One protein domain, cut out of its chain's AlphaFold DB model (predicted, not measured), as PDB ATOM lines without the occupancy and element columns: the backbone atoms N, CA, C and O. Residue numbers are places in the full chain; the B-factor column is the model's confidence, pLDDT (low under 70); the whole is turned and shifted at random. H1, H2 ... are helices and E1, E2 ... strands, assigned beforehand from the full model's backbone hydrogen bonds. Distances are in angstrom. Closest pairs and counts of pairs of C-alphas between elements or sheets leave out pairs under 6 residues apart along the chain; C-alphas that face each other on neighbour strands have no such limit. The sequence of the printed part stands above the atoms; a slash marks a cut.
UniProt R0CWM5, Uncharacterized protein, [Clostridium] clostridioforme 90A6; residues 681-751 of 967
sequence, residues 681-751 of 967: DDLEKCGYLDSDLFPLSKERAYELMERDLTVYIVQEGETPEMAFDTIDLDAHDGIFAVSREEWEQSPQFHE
ATOM      1  N   ASP A 681     223.615 227.515 179.789       83.75
ATOM      2  CA  ASP A 681     222.202 227.380 179.417       83.75
ATOM      3  C   ASP A 681     221.748 225.920 179.239       83.75
ATOM      4  O   ASP A 681     220.565 225.611 179.387       83.75
ATOM      5  N   ASP A 682     222.643 225.009 178.850       85.50
ATOM      6  CA  ASP A 682     222.311 223.597 178.677       85.50
ATOM      7  C   ASP A 682     222.192 222.864 180.024       85.50
ATOM      8  O   ASP A 682     221.303 222.022 180.157       85.50
ATOM      9  N   LEU A 683     222.983 223.233 181.042       83.94
ATOM     10  CA  LEU A 683     222.788 222.758 182.423       83.94
ATOM     11  C   LEU A 683     221.503 223.322 183.033       83.94
ATOM     12  O   LEU A 683     220.733 222.580 183.648       83.94
ATOM     13  N   GLU A 684     221.218 224.602 182.783       84.25
ATOM     14  CA  GLU A 684     219.999 225.262 183.261       84.25
ATOM     15  C   GLU A 684     218.736 224.612 182.684       84.25
ATOM     16  O   GLU A 684     217.752 224.397 183.398       84.25
ATOM     17  N   LYS A 685     218.763 224.206 181.406       82.75
ATOM     18  CA  LYS A 685     217.673 223.430 180.781       82.75
ATOM     19  C   LYS A 685     217.469 222.060 181.427       82.75
ATOM     20  O   LYS A 685     216.359 221.536 181.359       82.75
ATOM     21  N   CYS A 686     218.503 221.490 182.043       75.25
ATOM     22  CA  CYS A 686     218.424 220.261 182.832       75.25
ATOM     23  C   CYS A 686     218.016 220.510 184.296       75.25
ATOM     24  O   CYS A 686     217.925 219.562 185.072       75.25
ATOM     25  N   GLY A 687     217.713 221.753 184.679       73.19
ATOM     26  CA  GLY A 687     217.247 222.102 186.020       73.19
ATOM     27  C   GLY A 687     218.361 222.306 187.046       73.19
ATOM     28  O   GLY A 687     218.049 222.400 188.233       73.19
ATOM     29  N   TYR A 688     219.622 222.390 186.609       81.12
ATOM     30  CA  TYR A 688     220.755 222.750 187.458       81.12
ATOM     31  C   TYR A 688     221.079 224.235 187.284       81.12
ATOM     32  O   TYR A 688     221.429 224.662 186.187       81.12
ATOM     33  N   LEU A 689     220.898 225.022 188.346       78.38
ATOM     34  CA  LEU A 689     221.038 226.485 188.313       78.38
ATOM     35  C   LEU A 689     222.343 226.977 188.947       78.38
ATOM     36  O   LEU A 689     222.685 228.147 188.795       78.38
ATOM     37  N   ASP A 690     223.069 226.099 189.639       79.44
ATOM     38  CA  ASP A 690     224.323 226.467 190.283       79.44
ATOM     39  C   ASP A 690     225.439 226.597 189.228       79.44
ATOM     40  O   ASP A 690     225.489 225.877 188.224       79.44
ATOM     41  N   SER A 691     226.333 227.566 189.424       78.38
ATOM     42  CA  SER A 691     227.400 227.916 188.473       78.38
ATOM     43  C   SER A 691     228.728 227.195 188.744       78.38
ATOM     44  O   SER A 691     229.736 227.479 188.088       78.38
ATOM     45  N   ASP A 692     228.734 226.260 189.692       86.81
ATOM     46  CA  ASP A 692     229.885 225.481 190.159       86.81
ATOM     47  C   ASP A 692     230.273 224.326 189.218       86.81
ATOM     48  O   ASP A 692     231.389 223.813 189.303       86.81
ATOM     49  N   LEU A 693     229.393 223.945 188.290       89.38
ATOM     50  CA  LEU A 693     229.619 222.890 187.304       89.38
ATOM     51  C   LEU A 693     229.634 223.437 185.872       89.38
ATOM     52  O   LEU A 693     228.819 224.283 185.504       89.38
ATOM     53  N   PHE A 694     230.517 222.885 185.035       91.69
ATOM     54  CA  PHE A 694     230.552 223.133 183.594       91.69
ATOM     55  C   PHE A 694     230.055 221.930 182.793       91.69
ATOM     56  O   PHE A 694     230.485 220.811 183.076       91.69
ATOM     57  N   PRO A 695     229.233 222.134 181.747       92.75
ATOM     58  CA  PRO A 695     228.683 221.045 180.952       92.75
ATOM     59  C   PRO A 695     229.737 220.356 180.089       92.75
ATOM     60  O   PRO A 695     230.646 220.982 179.543       92.75
ATOM     61  N   LEU A 696     229.543 219.059 179.894       92.81
ATOM     62  CA  LEU A 696     230.357 218.176 179.079       92.81
ATOM     63  C   LEU A 696     229.472 217.295 178.201       92.81
ATOM     64  O   LEU A 696     228.493 216.686 178.648       92.81
ATOM     65  N   SER A 697     229.873 217.161 176.942       91.50
ATOM     66  CA  SER A 697     229.414 216.067 176.102       91.50
ATOM     67  C   SER A 697     229.950 214.739 176.639       91.50
ATOM     68  O   SER A 697     230.981 214.672 177.310       91.50
ATOM     69  N   LYS A 698     229.268 213.645 176.293       89.50
ATOM     70  CA  LYS A 698     229.684 212.287 176.674       89.50
ATOM     71  C   LYS A 698     231.121 211.977 176.241       89.50
ATOM     72  O   LYS A 698     231.879 211.393 177.003       89.50
ATOM     73  N   GLU A 699     231.513 212.407 175.042       89.81
ATOM     74  CA  GLU A 699     232.880 212.236 174.530       89.81
ATOM     75  C   GLU A 699     233.897 212.980 175.403       89.81
ATOM     76  O   GLU A 699     234.916 212.408 175.792       89.81
ATOM     77  N   ARG A 700     233.591 214.225 175.786       91.06
ATOM     78  CA  ARG A 700     234.485 215.032 176.616       91.06
ATOM     79  C   ARG A 700     234.580 214.531 178.057       91.06
ATOM     80  O   ARG A 700     235.662 214.575 178.639       91.06
ATOM     81  N   ALA A 701     233.489 213.995 178.598       89.69
ATOM     82  CA  ALA A 701     233.463 213.309 179.886       89.69
ATOM     83  C   ALA A 701     234.438 212.118 179.930       89.69
ATOM     84  O   ALA A 701     235.222 212.013 180.871       89.69
ATOM     85  N   TYR A 702     234.474 211.275 178.889       88.69
ATOM     86  CA  TYR A 702     235.460 210.188 178.807       88.69
ATOM     87  C   TYR A 702     236.898 210.707 178.832       88.69
ATOM     88  O   TYR A 702     237.724 210.209 179.595       88.69
ATOM     89  N   GLU A 703     237.198 211.723 178.021       88.44
ATOM     90  CA  GLU A 703     238.553 212.273 177.921       88.44
ATOM     91  C   GLU A 703     239.048 212.912 179.224       88.44
ATOM     92  O   GLU A 703     240.243 212.862 179.517       88.44
ATOM     93  N   LEU A 704     238.157 213.570 179.967       87.75
ATOM     94  CA  LEU A 704     238.491 214.210 181.237       87.75
ATOM     95  C   LEU A 704     238.646 213.187 182.364       87.75
ATOM     96  O   LEU A 704     239.599 213.285 183.133       87.75
ATOM     97  N   MET A 705     237.807 212.151 182.393       82.94
ATOM     98  CA  MET A 705     237.911 211.082 183.386       82.94
ATOM     99  C   MET A 705     239.150 210.194 183.180       82.94
ATOM    100  O   MET A 705     239.781 209.789 184.150       82.94
ATOM    101  N   GLU A 706     239.579 209.942 181.933       86.25
ATOM    102  CA  GLU A 706     240.868 209.271 181.648       86.25
ATOM    103  C   GLU A 706     242.091 210.073 182.125       86.25
ATOM    104  O   GLU A 706     243.201 209.541 182.205       86.25
ATOM    105  N   ARG A 707     241.897 211.363 182.408       81.12
ATOM    106  CA  ARG A 707     242.918 212.289 182.904       81.12
ATOM    107  C   ARG A 707     242.747 212.593 184.391       81.12
ATOM    108  O   ARG A 707     243.324 213.569 184.861       81.12
ATOM    109  N   ASP A 708     241.995 211.749 185.096       82.88
ATOM    110  CA  ASP A 708     241.747 211.816 186.535       82.88
ATOM    111  C   ASP A 708     240.994 213.088 186.999       82.88
ATOM    112  O   ASP A 708     241.144 213.486 188.152       82.88
ATOM    113  N   LEU A 709     240.173 213.724 186.141       84.69
ATOM    114  CA  LEU A 709     239.205 214.747 186.581       84.69
ATOM    115  C   LEU A 709     237.869 214.110 186.984       84.69
ATOM    116  O   LEU A 709     237.410 213.157 186.344       84.69
ATOM    117  N   THR A 710     237.217 214.675 188.000       89.56
ATOM    118  CA  THR A 710     235.924 214.200 188.492       89.56
ATOM    119  C   THR A 710     234.813 214.608 187.531       89.56
ATOM    120  O   THR A 710     234.591 215.790 187.257       89.56
ATOM    121  N   VAL A 711     234.081 213.617 187.023       91.25
ATOM    122  CA  VAL A 711     232.937 213.834 186.136       91.25
ATOM    123  C   VAL A 711     231.641 213.577 186.889       91.25
ATOM    124  O   VAL A 711     231.485 212.559 187.561       91.25
ATOM    125  N   TYR A 712     230.691 214.485 186.728       90.31
ATOM    126  CA  TYR A 712     229.346 214.408 187.271       90.31
ATOM    127  C   TYR A 712     228.338 214.086 186.171       90.31
ATOM    128  O   TYR A 712     228.488 214.481 185.015       90.31
ATOM    129  N   ILE A 713     227.290 213.370 186.541       90.06
ATOM    130  CA  ILE A 713     226.144 213.037 185.709       90.06
ATOM    131  C   ILE A 713     225.002 213.940 186.162       90.06
ATOM    132  O   ILE A 713     224.584 213.876 187.320       90.06
ATOM    133  N   VAL A 714     224.504 214.783 185.259       86.62
ATOM    134  CA  VAL A 714     223.422 215.727 185.553       86.62
ATOM    135  C   VAL A 714     222.133 215.208 184.921       86.62
ATOM    136  O   VAL A 714     222.034 215.041 183.702       86.62
ATOM    137  N   GLN A 715     221.141 214.923 185.767       80.19
ATOM    138  CA  GLN A 715     219.822 214.434 185.364       80.19
ATOM    139  C   GLN A 715     218.736 215.443 185.734       80.19
ATOM    140  O   GLN A 715     218.844 216.165 186.720       80.19
ATOM    141  N   GLU A 716     217.671 215.481 184.934       76.31
ATOM    142  CA  GLU A 716     216.605 216.471 185.078       76.31
ATOM    143  C   GLU A 716     215.898 216.364 186.442       76.31
ATOM    144  O   GLU A 716     215.165 215.409 186.703       76.31
ATOM    145  N   GLY A 717     216.102 217.365 187.306       65.00
ATOM    146  CA  GLY A 717     215.469 217.461 188.629       65.00
ATOM    147  C   GLY A 717     216.114 216.625 189.742       65.00
ATOM    148  O   GLY A 717     215.532 216.533 190.827       65.00
ATOM    149  N   GLU A 718     217.287 216.035 189.501       71.56
ATOM    150  CA  GLU A 718     218.085 215.321 190.505       71.56
ATOM    151  C   GLU A 718     219.413 216.048 190.770       71.56
ATOM    152  O   GLU A 718     219.912 216.802 189.938       71.56
ATOM    153  N   THR A 719     219.984 215.847 191.959       77.19
ATOM    154  CA  THR A 719     221.304 216.391 192.306       77.19
ATOM    155  C   THR A 719     222.393 215.690 191.488       77.19
ATOM    156  O   THR A 719     222.320 214.463 191.380       77.19
ATOM    157  N   PRO A 720     223.415 216.404 190.979       86.12
ATOM    158  CA  PRO A 720     224.494 215.794 190.205       86.12
ATOM    159  C   PRO A 720     225.165 214.625 190.938       86.12
ATOM    160  O   PRO A 720     225.554 214.749 192.101       86.12
ATOM    161  N   GLU A 721     225.318 213.489 190.255       86.44
ATOM    162  CA  GLU A 721     225.954 212.285 190.807       86.44
ATOM    163  C   GLU A 721     227.350 212.095 190.210       86.44
ATOM    164  O   GLU A 721     227.543 212.218 189.005       86.44
ATOM    165  N   MET A 722     228.344 211.785 191.040       87.25
ATOM    166  CA  MET A 722     229.710 211.533 190.582       87.25
ATOM    167  C   MET A 722     229.804 210.188 189.846       87.25
ATOM    168  O   MET A 722     229.408 209.157 190.388       87.25
ATOM    169  N   ALA A 723     230.380 210.188 188.644       85.38
ATOM    170  CA  ALA A 723     230.733 208.971 187.924       85.38
ATOM    171  C   ALA A 723     232.002 208.356 188.537       85.38
ATOM    172  O   ALA A 723     233.033 209.022 188.643       85.38
ATOM    173  N   PHE A 724     231.944 207.087 188.943       78.12
ATOM    174  CA  PHE A 724     233.096 206.377 189.506       78.12
ATOM    175  C   PHE A 724     233.929 205.687 188.426       78.12
ATOM    176  O   PHE A 724     235.128 205.465 188.618       78.12
ATOM    177  N   ASP A 725     233.299 205.312 187.311       80.75
ATOM    178  CA  ASP A 725     233.974 204.710 186.170       80.75
ATOM    179  C   ASP A 725     233.265 204.974 184.825       80.75
ATOM    180  O   ASP A 725     232.215 205.607 184.716       80.75
ATOM    181  N   THR A 726     233.864 204.465 183.747       83.44
ATOM    182  CA  THR A 726     233.344 204.567 182.372       83.44
ATOM    183  C   THR A 726     231.999 203.875 182.155       83.44
ATOM    184  O   THR A 726     231.314 204.198 181.186       83.44
ATOM    185  N   ILE A 727     231.630 202.922 183.017       83.44
ATOM    186  CA  ILE A 727     230.361 202.189 182.938       83.44
ATOM    187  C   ILE A 727     229.220 203.099 183.400       83.44
ATOM    188  O   ILE A 727     228.145 203.068 182.796       83.44
ATOM    189  N   ASP A 728     229.467 203.952 184.397       83.50
ATOM    190  CA  ASP A 728     228.499 204.954 184.852       83.50
ATOM    191  C   ASP A 728     228.175 205.966 183.739       83.50
ATOM    192  O   ASP A 728     227.007 206.298 183.530       83.50
ATOM    193  N   LEU A 729     229.177 206.377 182.949       85.25
ATOM    194  CA  LEU A 729     228.975 207.249 181.781       85.25
ATOM    195  C   LEU A 729     228.170 206.563 180.666       85.25
ATOM    196  O   LEU A 729     227.335 207.189 180.014       85.25
ATOM    197  N   ASP A 730     228.391 205.264 180.442       86.25
ATOM    198  CA  ASP A 730     227.655 204.482 179.442       86.25
ATOM    199  C   ASP A 730     226.186 204.271 179.830       86.25
ATOM    200  O   ASP A 730     225.323 204.228 178.949       86.25
ATOM    201  N   ALA A 731     225.903 204.146 181.130       83.62
ATOM    202  CA  ALA A 731     224.569 203.897 181.672       83.62
ATOM    203  C   ALA A 731     223.624 205.106 181.575       83.62
ATOM    204  O   ALA A 731     222.407 204.928 181.685       83.62
ATOM    205  N   HIS A 732     224.169 206.301 181.343       79.62
ATOM    206  CA  HIS A 732     223.418 207.548 181.307       79.62
ATOM    207  C   HIS A 732     223.478 208.209 179.927       79.62
ATOM    208  O   HIS A 732     224.531 208.321 179.291       79.62
ATOM    209  N   ASP A 733     222.310 208.661 179.475       72.25
ATOM    210  CA  ASP A 733     222.127 209.459 178.266       72.25
ATOM    211  C   ASP A 733     221.648 210.850 178.708       72.25
ATOM    212  O   ASP A 733     220.448 211.107 178.807       72.25
ATOM    213  N   GLY A 734     222.599 211.721 179.052       75.56
ATOM    214  CA  GLY A 734     222.344 213.049 179.616       75.56
ATOM    215  C   GLY A 734     223.530 213.998 179.446       75.56
ATOM    216  O   GLY A 734     224.483 213.688 178.726       75.56
ATOM    217  N   ILE A 735     223.449 215.164 180.091       87.56
ATOM    218  CA  ILE A 735     224.556 216.123 180.165       87.56
ATOM    219  C   ILE A 735     225.473 215.688 181.304       87.56
ATOM    220  O   ILE A 735     225.023 215.391 182.410       87.56
ATOM    221  N   PHE A 736     226.763 215.621 181.015       92.75
ATOM    222  CA  PHE A 736     227.781 215.400 182.029       92.75
ATOM    223  C   PHE A 736     228.333 216.749 182.461       92.75
ATOM    224  O   PHE A 736     228.113 217.753 181.788       92.75
ATOM    225  N   ALA A 737     229.056 216.793 183.567       91.88
ATOM    226  CA  ALA A 737     229.689 218.016 184.008       91.88
ATOM    227  C   ALA A 737     231.027 217.760 184.694       91.88
ATOM    228  O   ALA A 737     231.323 216.643 185.106       91.88
ATOM    229  N   VAL A 738     231.833 218.803 184.810       91.94
ATOM    230  CA  VAL A 738     233.040 218.835 185.642       91.94
ATOM    231  C   VAL A 738     232.933 220.017 186.589       91.94
ATOM    232  O   VAL A 738     232.334 221.035 186.237       91.94
ATOM    233  N   SER A 739     233.509 219.885 187.781       90.62
ATOM    234  CA  SER A 739     233.649 221.017 188.695       90.62
ATOM    235  C   SER A 739     234.426 222.152 188.027       90.62
ATOM    236  O   SER A 739     235.470 221.920 187.408       90.62
ATOM    237  N   ARG A 740     233.921 223.381 188.162       87.75
ATOM    238  CA  ARG A 740     234.612 224.604 187.741       87.75
ATOM    239  C   ARG A 740     236.001 224.671 188.365       87.75
ATOM    240  O   ARG A 740     236.969 224.875 187.641       87.75
ATOM    241  N   GLU A 741     236.092 224.417 189.669       85.56
ATOM    242  CA  GLU A 741     237.346 224.454 190.423       85.56
ATOM    243  C   GLU A 741     238.357 223.425 189.891       85.56
ATOM    244  O   GLU A 741     239.504 223.765 189.600       85.56
ATOM    245  N   GLU A 742     237.936 222.171 189.690       85.00
ATOM    246  CA  GLU A 742     238.833 221.133 189.163       85.00
ATOM    247  C   GLU A 742     239.268 221.415 187.718       85.00
ATOM    248  O   GLU A 742     240.404 221.121 187.336       85.00
ATOM    249  N   TRP A 743     238.381 221.986 186.898       88.88
ATOM    250  CA  TRP A 743     238.711 222.358 185.527       88.88
ATOM    251  C   TRP A 743     239.731 223.497 185.476       88.88
ATOM    252  O   TRP A 743     240.717 223.392 184.744       88.88
ATOM    253  N   GLU A 744     239.533 224.549 186.269       86.06
ATOM    254  CA  GLU A 744     240.439 225.699 186.364       86.06
ATOM    255  C   GLU A 744     241.831 225.293 186.882       86.06
ATOM    256  O   GLU A 744     242.847 225.787 186.393       86.06
ATOM    257  N   GLN A 745     241.907 224.309 187.783       83.75
ATOM    258  CA  GLN A 745     243.171 223.741 188.274       83.75
ATOM    259  C   GLN A 745     243.830 222.753 187.289       83.75
ATOM    260  O   GLN A 745     244.955 222.294 187.515       83.75
ATOM    261  N   SER A 746     243.169 222.414 186.178       82.56
ATOM    262  CA  SER A 746     243.658 221.396 185.248       82.56
ATOM    263  C   SER A 746     244.790 221.902 184.335       82.56
ATOM    264  O   SER A 746     244.799 223.067 183.914       82.56
ATOM    265  N   PRO A 747     245.728 221.027 183.914       81.81
ATOM    266  CA  PRO A 747     246.744 221.380 182.920       81.81
ATOM    267  C   PRO A 747     246.159 221.849 181.581       81.81
ATOM    268  O   PRO A 747     246.789 222.629 180.874       81.81
ATOM    269  N   GLN A 748     244.964 221.378 181.215       80.81
ATOM    270  CA  GLN A 748     244.323 221.700 179.938       80.81
ATOM    271  C   GLN A 748     243.770 223.126 179.913       80.81
ATOM    272  O   GLN A 748     243.803 223.768 178.862       80.81
ATOM    273  N   PHE A 749     243.282 223.620 181.052       83.81
ATOM    274  CA  PHE A 749     242.903 225.021 181.205       83.81
ATOM    275  C   PHE A 749     244.125 225.926 181.004       83.81
ATOM    276  O   PHE A 749     244.126 226.777 180.113       83.81
ATOM    277  N   HIS A 750     245.214 225.642 181.723       79.69
ATOM    278  CA  HIS A 750     246.475 226.382 181.623       79.69
ATOM    279  C   HIS A 750     247.082 226.331 180.211       79.69
ATOM    280  O   HIS A 750     247.537 227.347 179.690       79.69
ATOM    281  N   GLU A 751     247.052 225.173 179.543       80.62
ATOM    282  CA  GLU A 751     247.546 225.027 178.167       80.62
ATOM    283  C   GLU A 751     246.776 225.925 177.189       80.62
ATOM    284  O   GLU A 751     247.396 226.605 176.370       80.62
TER     285      GLU A 751
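Overview. This is residues 681 to 751 of the 967 residues of an uncharacterized protein of [Clostridium] clostridioforme 90A6 (UniProt R0CWM5). A small antiparallel sheet of three short strands forms the core, with H2 packed along E3 on one face and short H1 on the opposite face. H3 packs on H2, while H4 and H5 lead away from E3's end, H5 farthest out. The printed part has 71 residues with five named helices and three named strands, along the chain H1 E1 H2 E2 H3 E3 H4 H5; the sheet's order is E1 - E3 - E2, the class mixed. The whole is compact, with a radius of gyration of the C-alphas of 11.4 A and spans of 33 by 26 by 16 A.

Arrangement. H1, residues 681 to 685, comes closest to E1, residues 693 to 696, at the C-alphas of Leu 683 and Pro 695, 6.3 A apart. E1 is antiparallel to inner strand E3, residues 735 to 739, with N 694 and O 738 2.9 A apart, within hydrogen-bond range. E2, residues 711 to 714, is antiparallel to E3 on the other side, with N 712 and O 737 at 2.8 A. H2, residues 698 to 705, is over E3 at a height over the sheet of 8.3 A. E1, H2 and E2 make a split strand-helix-strand unit, two strands running the same way with E3 between, its crossover right-handed. H3, residues 726 to 731, touches H2 at a shallow tilt of 28 degrees, opposite ways; the closest C-alphas, of Tyr 702 and Thr 726, are 7.0 A apart. H4, residues 740 to 744, only grazes the sheet and is close but not clearly touching H5, residues 747 to 751; their closest C-alphas, of Trp 743 and Phe 749, are 6.6 A apart. In the five helices every O i to N i+4 pair is within hydrogen-bond range.

Along the chain. H1 begins at C-alpha 681 (222.202, 227.380, 179.417). H2 measures 10.7 A and E3 13.4 A from first to last C-alpha. H5 ends at C-alpha 751 (247.546, 225.027, 178.167).

Size, cuts and confidence. The two C-alphas farthest apart, of Gly 717 and Glu 751, are 34.6 A apart. The printed part has no cut. The link from E2 to H3 is long, 11 residues. Residue 717 is under 70 in pLDDT; the mean of the printed part is 84.4.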